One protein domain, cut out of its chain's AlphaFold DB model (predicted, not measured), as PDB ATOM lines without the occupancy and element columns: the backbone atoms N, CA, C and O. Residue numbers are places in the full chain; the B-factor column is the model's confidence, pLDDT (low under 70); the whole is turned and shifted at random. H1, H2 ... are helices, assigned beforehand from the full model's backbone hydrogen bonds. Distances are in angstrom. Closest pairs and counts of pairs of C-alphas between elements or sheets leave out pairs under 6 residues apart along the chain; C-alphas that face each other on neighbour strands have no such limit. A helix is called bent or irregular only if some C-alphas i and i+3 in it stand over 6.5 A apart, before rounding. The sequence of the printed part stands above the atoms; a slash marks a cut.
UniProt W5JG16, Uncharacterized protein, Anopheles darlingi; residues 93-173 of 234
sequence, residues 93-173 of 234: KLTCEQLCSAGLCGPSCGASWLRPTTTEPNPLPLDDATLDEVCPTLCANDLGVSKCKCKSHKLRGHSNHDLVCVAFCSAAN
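What this domain is: This is residues 93 to 173 of the 234 residues of an uncharacterized protein of Anopheles darlingi (UniProt W5JG16). Two helices, H2 and H3, lie side by side as a helical hairpin, and a shorter helix, H1, stands off from both. Two long links without named elements make much of the rest, each passing near the middle and swinging out to the outside. The printed part has 81 residues with three named helices in the order H1, H2, H3 and no named strand; its class is all helix, though 33 of the 81 residues are in named elements. The whole is compact and rounded, with a radius of gyration of the C-alphas of 11.6 A and spans of 29 by 27 by 21 A.

Where its parts are: H1, residues 93 to 101, begins at C-alpha 93 at (159.944, 191.756, 170.034) and is 12.2 A long from first to last C-alpha. H2, residues 128 to 140, begins at C-alpha 128 at (175.659, 185.269, 188.166) and is 18.6 A long. H2 is only just irregular: C-alphas 133 and 136 are 6.9 A apart. H3, residues 162 to 172, is 15.9 A long and ends at C-alpha 172 at (165.125, 188.786, 190.638).

How they stand to each other: H2 and H3 touch, and the closest C-alphas, those of Val 134 and Ala 167, are 5.6 A apart. This hairpin has a shallow tilt of 12 degrees, and its helices run opposite ways. H1 and H2 are apart. H1 and H3 are only just apart, with their closest C-alphas at 8.5 A. Every O i to N i+4 pair is within hydrogen-bond range in H1 and H3, and 7 of 9 are in H2.

The domain as a whole: The C-alphas of Glu 120 and Gly 157, the two farthest apart, are separated by 31.4 A. The printed part has no cut. The links from H1 to H2, residues 102 to 127, and from H2 to H3, residues 141 to 161, are long. The mean pLDDT of the printed part is 81.3, and residues 114 to 123 and 152 to 158 of the model are under 70.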
ATOM      1  N   LYS A  93     158.852 191.031 170.701       89.19
ATOM      2  CA  LYS A  93     159.944 191.756 170.034       89.19
ATOM      3  C   LYS A  93     160.738 192.636 171.008       89.19
ATOM      4  O   LYS A  93     161.961 192.647 170.927       89.19
ATOM      5  N   LEU A  94     160.054 193.338 171.914       89.25
ATOM      6  CA  LEU A  94     160.695 194.190 172.923       89.25
ATOM      7  C   LEU A  94     161.437 193.346 173.964       89.25
ATOM      8  O   LEU A  94     162.542 193.699 174.370       89.25
ATOM      9  N   THR A  95     160.860 192.201 174.331       90.94
ATOM     10  CA  THR A  95     161.497 191.235 175.232       90.94
ATOM     11  C   THR A  95     162.785 190.705 174.619       90.94
ATOM     12  O   THR A  95     163.835 190.721 175.255       90.94
ATOM     13  N   CYS A  96     162.740 190.325 173.343       90.81
ATOM     14  CA  CYS A  96     163.913 189.903 172.594       90.81
ATOM     15  C   CYS A  96     164.963 190.992 172.455       90.81
ATOM     16  O   CYS A  96     166.135 190.701 172.644       90.81
ATOM     17  N   GLU A  97     164.574 192.228 172.155       88.56
ATOM     18  CA  GLU A  97     165.507 193.350 172.052       88.56
ATOM     19  C   GLU A  97     166.306 193.535 173.349       88.56
ATOM     20  O   GLU A  97     167.533 193.637 173.311       88.56
ATOM     21  N   GLN A  98     165.633 193.482 174.501       90.19
ATOM     22  CA  GLN A  98     166.285 193.613 175.803       90.19
ATOM     23  C   GLN A  98     167.137 192.388 176.166       90.19
ATOM     24  O   GLN A  98     168.275 192.529 176.607       90.19
ATOM     25  N   LEU A  99     166.633 191.169 175.957       90.31
ATOM     26  CA  LEU A  99     167.432 189.956 176.171       90.31
ATOM     27  C   LEU A  99     168.674 189.965 175.281       90.31
ATOM     28  O   LEU A  99     169.760 189.571 175.701       90.31
ATOM     29  N   CYS A 100     168.537 190.458 174.056       89.00
ATOM     30  CA  CYS A 100     169.621 190.522 173.102       89.00
ATOM     31  C   CYS A 100     170.676 191.564 173.429       89.00
ATOM     32  O   CYS A 100     171.867 191.262 173.309       89.00
ATOM     33  N   SER A 101     170.271 192.741 173.900       85.81
ATOM     34  CA  SER A 101     171.219 193.745 174.386       85.81
ATOM     35  C   SER A 101     172.021 193.238 175.595       85.81
ATOM     36  O   SER A 101     173.187 193.597 175.747       85.81
ATOM     37  N   ALA A 102     171.454 192.324 176.391       86.88
ATOM     38  CA  ALA A 102     172.142 191.640 177.489       86.88
ATOM     39  C   ALA A 102     172.943 190.386 177.074       86.88
ATOM     40  O   ALA A 102     173.567 189.732 177.914       86.88
ATOM     41  N   GLY A 103     172.958 190.024 175.787       87.38
ATOM     42  CA  GLY A 103     173.644 188.822 175.303       87.38
ATOM     43  C   GLY A 103     172.948 187.510 175.687       87.38
ATOM     44  O   GLY A 103     173.594 186.464 175.746       87.38
ATOM     45  N   LEU A 104     171.643 187.557 175.946       89.75
ATOM     46  CA  LEU A 104     170.770 186.420 176.252       89.75
ATOM     47  C   LEU A 104     169.871 186.034 175.063       89.75
ATOM     48  O   LEU A 104     168.924 185.269 175.239       89.75
ATOM     49  N   CYS A 105     170.163 186.520 173.848       87.62
ATOM     50  CA  CYS A 105     169.462 186.112 172.625       87.62
ATOM     51  C   CYS A 105     169.456 184.589 172.424       87.62
ATOM     52  O   CYS A 105     170.320 183.854 172.913       87.62
ATOM     53  N   GLY A 106     168.583 184.143 171.529       87.25
ATOM     54  CA  GLY A 106     168.766 182.896 170.807       87.25
ATOM     55  C   GLY A 106     167.814 182.773 169.618       87.25
ATOM     56  O   GLY A 106     167.166 183.756 169.245       87.25
ATOM     57  N   PRO A 107     167.755 181.589 168.986       85.94
ATOM     58  CA  PRO A 107     166.938 181.343 167.803       85.94
ATOM     59  C   PRO A 107     165.459 181.738 167.918       85.94
ATOM     60  O   PRO A 107     164.884 182.129 166.904       85.94
ATOM     61  N   SER A 108     164.846 181.699 169.110       88.00
ATOM     62  CA  SER A 108     163.426 182.068 169.281       88.00
ATOM     63  C   SER A 108     163.136 183.559 169.077       88.00
ATOM     64  O   SER A 108     162.004 183.933 168.768       88.00
ATOM     65  N   CYS A 109     164.157 184.418 169.149       87.38
ATOM     66  CA  CYS A 109     164.024 185.821 168.762       87.38
ATOM     67  C   CYS A 109     163.968 186.021 167.243       87.38
ATOM     68  O   CYS A 109     163.508 187.060 166.774       87.38
ATOM     69  N   GLY A 110     164.386 185.025 166.460       83.50
ATOM     70  CA  GLY A 110     164.434 185.088 165.004       83.50
ATOM     71  C   GLY A 110     165.778 185.569 164.453       83.50
ATOM     72  O   GLY A 110     166.626 186.129 165.152       83.50
ATOM     73  N   ALA A 111     165.977 185.343 163.152       76.94
ATOM     74  CA  ALA A 111     167.266 185.533 162.484       76.94
ATOM     75  C   ALA A 111     167.782 186.983 162.498       76.94
ATOM     76  O   ALA A 111     168.992 187.203 162.499       76.94
ATOM     77  N   SER A 112     166.882 187.969 162.558       73.31
ATOM     78  CA  SER A 112     167.219 189.396 162.633       73.31
ATOM     79  C   SER A 112     168.010 189.773 163.889       73.31
ATOM     80  O   SER A 112     168.725 190.768 163.866       73.31
ATOM     81  N   TRP A 113     167.918 188.970 164.952       72.75
ATOM     82  CA  TRP A 113     168.544 189.236 166.251       72.75
ATOM     83  C   TRP A 113     169.738 188.326 166.551       72.75
ATOM     84  O   TRP A 113     170.404 188.486 167.569       72.75
ATOM     85  N   LEU A 114     170.075 187.408 165.638       62.72
ATOM     86  CA  LEU A 114     171.297 186.598 165.724       62.72
ATOM     87  C   LEU A 114     172.574 187.427 165.508       62.72
ATOM     88  O   LEU A 114     173.684 186.926 165.687       62.72
ATOM     89  N   ARG A 115     172.430 188.694 165.107       60.03
ATOM     90  CA  ARG A 115     173.527 189.639 164.926       60.03
ATOM     91  C   ARG A 115     173.424 190.712 166.016       60.03
ATOM     92  O   ARG A 115     172.379 191.349 166.095       60.03
ATOM     93  N   PRO A 116     174.472 190.943 166.829       53.78
ATOM     94  CA  PRO A 116     174.432 191.966 167.867       53.78
ATOM     95  C   PRO A 116     174.171 193.335 167.235       53.78
ATOM     96  O   PRO A 116     175.025 193.874 166.528       53.78
ATOM     97  N   THR A 117     172.986 193.895 167.453       53.41
ATOM     98  CA  THR A 117     172.733 195.312 167.207       53.41
ATOM     99  C   THR A 117     173.292 196.065 168.400       53.41
ATOM    100  O   THR A 117     172.739 196.012 169.493       53.41
ATOM    101  N   THR A 118     174.430 196.730 168.207       48.34
ATOM    102  CA  THR A 118     175.026 197.685 169.153       48.34
ATOM    103  C   THR A 118     174.172 198.950 169.236       48.34
ATOM    104  O   THR A 118     174.610 200.035 168.860       48.34
ATOM    105  N   THR A 119     172.925 198.810 169.663       48.00
ATOM    106  CA  THR A 119     172.070 199.930 170.039       48.00
ATOM    107  C   THR A 119     172.034 199.922 171.555       48.00
ATOM    108  O   THR A 119     171.635 198.914 172.126       48.00
ATOM    109  N   GLU A 120     172.586 200.990 172.142       48.62
ATOM    110  CA  GLU A 120     172.694 201.332 173.569       48.62
ATOM    111  C   GLU A 120     172.347 200.203 174.562       48.62
ATOM    112  O   GLU A 120     171.181 199.810 174.667       48.62
ATOM    113  N   PRO A 121     173.326 199.689 175.331       50.19
ATOM    114  CA  PRO A 121     173.038 198.687 176.339       50.19
ATOM    115  C   PRO A 121     172.081 199.306 177.357       50.19
ATOM    116  O   PRO A 121     172.458 200.197 178.106       50.19
ATOM    117  N   ASN A 122     170.842 198.828 177.400       55.09
ATOM    118  CA  ASN A 122     170.107 198.775 178.654       55.09
ATOM    119  C   ASN A 122     170.604 197.503 179.339       55.09
ATOM    120  O   ASN A 122     170.126 196.421 178.985       55.09
ATOM    121  N   PRO A 123     171.619 197.577 180.220       64.31
ATOM    122  CA  PRO A 123     172.146 196.381 180.834       64.31
ATOM    123  C   PRO A 123     171.060 195.861 181.766       64.31
ATOM    124  O   PRO A 123     170.710 196.511 182.748       64.31
ATOM    125  N   LEU A 124     170.501 194.701 181.435       75.75
ATOM    126  CA  LEU A 124     169.759 193.914 182.406       75.75
ATOM    127  C   LEU A 124     170.704 193.665 183.593       75.75
ATOM    128  O   LEU A 124     171.762 193.061 183.385       75.75
ATOM    129  N   PRO A 125     170.389 194.160 184.804       74.00
ATOM    130  CA  PRO A 125     171.239 193.968 185.968       74.00
ATOM    131  C   PRO A 125     171.070 192.527 186.457       74.00
ATOM    132  O   PRO A 125     170.284 192.255 187.356       74.00
ATOM    133  N   LEU A 126     171.773 191.598 185.809       83.12
ATOM    134  CA  LEU A 126     171.819 190.190 186.188       83.12
ATOM    135  C   LEU A 126     173.167 189.886 186.837       83.12
ATOM    136  O   LEU A 126     174.212 190.020 186.197       83.12
ATOM    137  N   ASP A 127     173.133 189.468 188.098       88.50
ATOM    138  CA  ASP A 127     174.251 188.789 188.743       88.50
ATOM    139  C   ASP A 127     174.306 187.310 188.319       88.50
ATOM    140  O   ASP A 127     173.349 186.763 187.762       88.50
ATOM    141  N   ASP A 128     175.438 186.656 188.581       89.44
ATOM    142  CA  ASP A 128     175.659 185.269 188.166       89.44
ATOM    143  C   ASP A 128     174.665 184.285 188.814       89.44
ATOM    144  O   ASP A 128     174.313 183.289 188.183       89.44
ATOM    145  N   ALA A 129     174.163 184.562 190.026       88.44
ATOM    146  CA  ALA A 129     173.199 183.684 190.693       88.44
ATOM    147  C   ALA A 129     171.811 183.788 190.047       88.44
ATOM    148  O   ALA A 129     171.205 182.762 189.735       88.44
ATOM    149  N   THR A 130     171.345 185.009 189.756       90.38
ATOM    150  CA  THR A 130     170.115 185.222 188.972       90.38
ATOM    151  C   THR A 130     170.231 184.578 187.591       90.38
ATOM    152  O   THR A 130     169.293 183.941 187.111       90.38
ATOM    153  N   LEU A 131     171.392 184.715 186.942       91.06
ATOM    154  CA  LEU A 131     171.640 184.131 185.627       91.06
ATOM    155  C   LEU A 131     171.547 182.596 185.656       91.06
ATOM    156  O   LEU A 131     170.901 182.013 184.784       91.06
ATOM    157  N   ASP A 132     172.137 181.948 186.661       91.94
ATOM    158  CA  ASP A 132     172.051 180.495 186.847       91.94
ATOM    159  C   ASP A 132     170.606 180.017 187.081       91.94
ATOM    160  O   ASP A 132     170.240 178.933 186.614       91.94
ATOM    161  N   GLU A 133     169.763 180.828 187.728       92.25
ATOM    162  CA  GLU A 133     168.345 180.516 187.954       92.25
ATOM    163  C   GLU A 133     167.495 180.637 186.678       92.25
ATOM    164  O   GLU A 133     166.669 179.765 186.397       92.25
ATOM    165  N   VAL A 134     167.710 181.672 185.857       93.38
ATOM    166  CA  VAL A 134     166.913 181.886 184.631       93.38
ATOM    167  C   VAL A 134     167.392 181.045 183.444       93.38
ATOM    168  O   VAL A 134     166.615 180.749 182.529       93.38
ATOM    169  N   CYS A 135     168.663 180.631 183.432       93.00
ATOM    170  CA  CYS A 135     169.270 179.927 182.303       93.00
ATOM    171  C   CYS A 135     168.580 178.610 181.900       93.00
ATOM    172  O   CYS A 135     168.447 178.380 180.696       93.00
ATOM    173  N   PRO A 136     168.102 177.743 182.814       92.06
ATOM    174  CA  PRO A 136     167.314 176.567 182.445       92.06
ATOM    175  C   PRO A 136     166.083 176.916 181.598       92.06
ATOM    176  O   PRO A 136     165.838 176.269 180.574       92.06
ATOM    177  N   THR A 137     165.354 177.970 181.974       92.62
ATOM    178  CA  THR A 137     164.163 178.442 181.256       92.62
ATOM    179  C   THR A 137     164.522 179.086 179.922       92.62
ATOM    180  O   THR A 137     163.869 178.812 178.916       92.62
ATOM    181  N   LEU A 138     165.591 179.886 179.878       91.81
ATOM    182  CA  LEU A 138     166.095 180.461 178.630       91.81
ATOM    183  C   LEU A 138     166.528 179.369 177.646       91.81
ATOM    184  O   LEU A 138     166.090 179.370 176.498       91.81
ATOM    185  N   CYS A 139     167.305 178.383 178.097       90.81
ATOM    186  CA  CYS A 139     167.728 177.264 177.258       90.81
ATOM    187  C   CYS A 139     166.538 176.445 176.738       90.81
ATOM    188  O   CYS A 139     166.559 176.004 175.590       90.81
ATOM    189  N   ALA A 140     165.503 176.235 177.558       89.25
ATOM    190  CA  ALA A 140     164.292 175.522 177.147       89.25
ATOM    191  C   ALA A 140     163.477 176.277 176.081       89.25
ATOM    192  O   ALA A 140     162.712 175.645 175.353       89.25
ATOM    193  N   ASN A 141     163.670 177.595 175.979       89.19
ATOM    194  CA  ASN A 141     163.012 178.489 175.027       89.19
ATOM    195  C   ASN A 141     163.935 178.956 173.892       89.19
ATOM    196  O   ASN A 141     163.639 179.955 173.235       89.19
ATOM    197  N   ASP A 142     165.040 178.243 173.650       89.00
ATOM    198  CA  ASP A 142     166.019 178.559 172.606       89.00
ATOM    199  C   ASP A 142     166.572 179.996 172.723       89.00
ATOM    200  O   ASP A 142     166.691 180.725 171.739       89.00
ATOM    201  N   LEU A 143     166.912 180.400 173.947       89.25
ATOM    202  CA  LEU A 143     167.553 181.667 174.317       89.25
ATOM    203  C   LEU A 143     168.852 181.400 175.087       89.25
ATOM    204  O   LEU A 143     169.229 180.256 175.348       89.25
ATOM    205  N   GLY A 144     169.551 182.469 175.466       89.56
ATOM    206  CA  GLY A 144     170.726 182.395 176.327       89.56
ATOM    207  C   GLY A 144     171.946 181.755 175.671       89.56
ATOM    208  O   GLY A 144     172.868 181.380 176.382       89.56
ATOM    209  N   VAL A 145     172.004 181.631 174.341       83.06
ATOM    210  CA  VAL A 145     173.025 180.810 173.657       83.06
ATOM    211  C   VAL A 145     174.470 181.227 173.958       83.06
ATOM    212  O   VAL A 145     175.367 180.393 173.951       83.06
ATOM    213  N   SER A 146     174.701 182.511 174.238       84.00
ATOM    214  CA  SER A 146     176.024 183.077 174.530       84.00
ATOM    215  C   SER A 146     176.382 183.147 176.014       84.00
ATOM    216  O   SER A 146     177.557 183.300 176.342       84.00
ATOM    217  N   LYS A 147     175.398 183.078 176.914       88.44
ATOM    218  CA  LYS A 147     175.590 183.311 178.359       88.44
ATOM    219  C   LYS A 147     175.230 182.096 179.207       88.44
ATOM    220  O   LYS A 147     175.874 181.848 180.218       88.44
ATOM    221  N   CYS A 148     174.271 181.301 178.754       89.75
ATOM    222  CA  CYS A 148     173.868 180.054 179.376       89.75
ATOM    223  C   CYS A 148     174.641 178.875 178.780       89.75
ATOM    224  O   CYS A 148     174.836 178.764 177.571       89.75
ATOM    225  N   LYS A 149     175.044 177.928 179.632       88.88
ATOM    226  CA  LYS A 149     175.720 176.685 179.221       88.88
ATOM    227  C   LYS A 149     174.704 175.623 178.771       88.88
ATOM    228  O   LYS A 149     174.620 174.542 179.359       88.88
ATOM    229  N   CYS A 150     173.895 175.937 177.758       87.69
ATOM    230  CA  CYS A 150     172.838 175.046 177.273       87.69
ATOM    231  C   CYS A 150     173.427 173.745 176.688       87.69
ATOM    232  O   CYS A 150     174.275 173.779 175.801       87.69
ATOM    233  N   LYS A 151     172.971 172.575 177.163       80.81
ATOM    234  CA  LYS A 151     173.508 171.260 176.740       80.81
ATOM    235  C   LYS A 151     173.010 170.783 175.367       80.81
ATOM    236  O   LYS A 151     173.652 169.929 174.763       80.81
ATOM    237  N   SER A 152     171.882 171.299 174.872       68.00
ATOM    238  CA  SER A 152     171.357 170.974 173.538       68.00
ATOM    239  C   SER A 152     170.313 171.995 173.069       68.00
ATOM    240  O   SER A 152     169.234 172.066 173.654       68.00
ATOM    241  N   HIS A 153     170.597 172.713 171.979       60.22
ATOM    242  CA  HIS A 153     169.656 173.597 171.268       60.22
ATOM    243  C   HIS A 153     168.755 172.792 170.331       60.22
ATOM    244  O   HIS A 153     168.736 172.997 169.115       60.22
ATOM    245  N   LYS A 154     168.096 171.758 170.859       57.06
ATOM    246  CA  LYS A 154     167.159 170.999 170.040       57.06
ATOM    247  C   LYS A 154     165.966 171.920 169.831       57.06
ATOM    248  O   LYS A 154     165.163 171.988 170.753       57.06
ATOM    249  N   LEU A 155     165.908 172.592 168.671       56.94
ATOM    250  CA  LEU A 155     164.819 173.487 168.266       56.94
ATOM    251  C   LEU A 155     163.507 172.854 168.710       56.94
ATOM    252  O   LEU A 155     163.046 171.864 168.125       56.94
ATOM    253  N   ARG A 156     162.956 173.358 169.809       56.50
ATOM    254  CA  ARG A 156     161.655 172.894 170.253       56.50
ATOM    255  C   ARG A 156     160.691 173.724 169.438       56.50
ATOM    256  O   ARG A 156     160.682 174.938 169.538       56.50
ATOM    257  N   GLY A 157     159.893 173.069 168.596       57.88
ATOM    258  CA  GLY A 157     158.945 173.742 167.699       57.88
ATOM    259  C   GLY A 157     157.853 174.559 168.407       57.88
ATOM    260  O   GLY A 157     156.929 175.021 167.750       57.88
ATOM    261  N   HIS A 158     157.935 174.717 169.730       63.38
ATOM    262  CA  HIS A 158     157.052 175.544 170.525       63.38
ATOM    263  C   HIS A 158     157.821 176.126 171.722       63.38
ATOM    264  O   HIS A 158     158.081 175.423 172.701       63.38
ATOM    265  N   SER A 159     158.203 177.398 171.617       77.31
ATOM    266  CA  SER A 159     158.759 178.189 172.715       77.31
ATOM    267  C   SER A 159     157.602 178.804 173.501       77.31
ATOM    268  O   SER A 159     156.732 179.452 172.922       77.31
ATOM    269  N   ASN A 160     157.571 178.594 174.815       83.50
ATOM    270  CA  ASN A 160     156.606 179.240 175.694       83.50
ATOM    271  C   ASN A 160     157.255 180.500 176.273       83.50
ATOM    272  O   ASN A 160     157.944 180.458 177.295       83.50
ATOM    273  N   HIS A 161     157.063 181.616 175.571       88.00
ATOM    274  CA  HIS A 161     157.726 182.873 175.895       88.00
ATOM    275  C   HIS A 161     157.274 183.459 177.243       88.00
ATOM    276  O   HIS A 161     158.064 184.146 177.883       88.00
ATOM    277  N   ASP A 162     156.075 183.129 177.728       90.81
ATOM    278  CA  ASP A 162     155.585 183.593 179.036       90.81
ATOM    279  C   ASP A 162     156.460 183.078 180.177       90.81
ATOM    280  O   ASP A 162     156.749 183.803 181.126       90.81
ATOM    281  N   LEU A 163     156.994 181.858 180.038       91.44
ATOM    282  CA  LEU A 163     157.933 181.303 181.014       91.44
ATOM    283  C   LEU A 163     159.198 182.154 181.147       91.44
ATOM    284  O   LEU A 163     159.809 182.164 182.212       91.44
ATOM    285  N   VAL A 164     159.585 182.879 180.096       92.75
ATOM    286  CA  VAL A 164     160.713 183.812 180.160       92.75
ATOM    287  C   VAL A 164     160.365 184.975 181.082       92.75
ATOM    288  O   VAL A 164     161.133 185.255 181.991       92.75
ATOM    289  N   CYS A 165     159.195 185.598 180.932       93.31
ATOM    290  CA  CYS A 165     158.762 186.658 181.845       93.31
ATOM    291  C   CYS A 165     158.655 186.162 183.295       93.31
ATOM    292  O   CYS A 165     159.187 186.792 184.208       93.31
ATOM    293  N   VAL A 166     158.032 184.996 183.499       93.12
ATOM    294  CA  VAL A 166     157.886 184.386 184.830       93.12
ATOM    295  C   VAL A 166     159.244 184.131 185.484       93.12
ATOM    296  O   VAL A 166     159.413 184.462 186.652       93.12
ATOM    297  N   ALA A 167     160.224 183.598 184.749       93.38
ATOM    298  CA  ALA A 167     161.538 183.275 185.305       93.38
ATOM    299  C   ALA A 167     162.297 184.510 185.813       93.38
ATOM    300  O   ALA A 167     162.927 184.456 186.866       93.38
ATOM    301  N   PHE A 168     162.237 185.637 185.097       92.44
ATOM    302  CA  PHE A 168     162.901 186.869 185.545       92.44
ATOM    303  C   PHE A 168     162.160 187.528 186.714       92.44
ATOM    304  O   PHE A 168     162.796 188.048 187.638       92.44
ATOM    305  N   CYS A 169     160.829 187.447 186.719       92.69
ATOM    306  CA  CYS A 169     160.019 187.894 187.845       92.69
ATOM    307  C   CYS A 169     160.284 187.077 189.116       92.69
ATOM    308  O   CYS A 169     160.374 187.663 190.195       92.69
ATOM    309  N   SER A 170     160.452 185.756 189.001       90.69
ATOM    310  CA  SER A 170     160.702 184.885 190.152       90.69
ATOM    311  C   SER A 170     162.127 185.000 190.686       90.69
ATOM    312  O   SER A 170     162.298 185.073 191.899       90.69
ATOM    313  N   ALA A 171     163.129 185.052 189.802       90.12
ATOM    314  CA  ALA A 171     164.537 185.016 190.201       90.12
ATOM    315  C   ALA A 171     165.026 186.340 190.805       90.12
ATOM    316  O   ALA A 171     165.793 186.346 191.763       90.12
ATOM    317  N   ALA A 172     164.581 187.478 190.256       85.44
ATOM    318  CA  ALA A 172     165.125 188.786 190.638       85.44
ATOM    319  C   ALA A 172     164.095 189.925 190.692       85.44
ATOM    320  O   ALA A 172     164.480 191.086 190.817       85.44
ATOM    321  N   ASN A 173     162.791 189.626 190.593       87.69
ATOM    322  CA  ASN A 173     161.736 190.641 190.468       87.69
ATOM    323  C   ASN A 173     161.994 191.619 189.302       87.69
ATOM    324  O   ASN A 173     161.662 192.802 189.363       87.69
TER     325      ASN A 173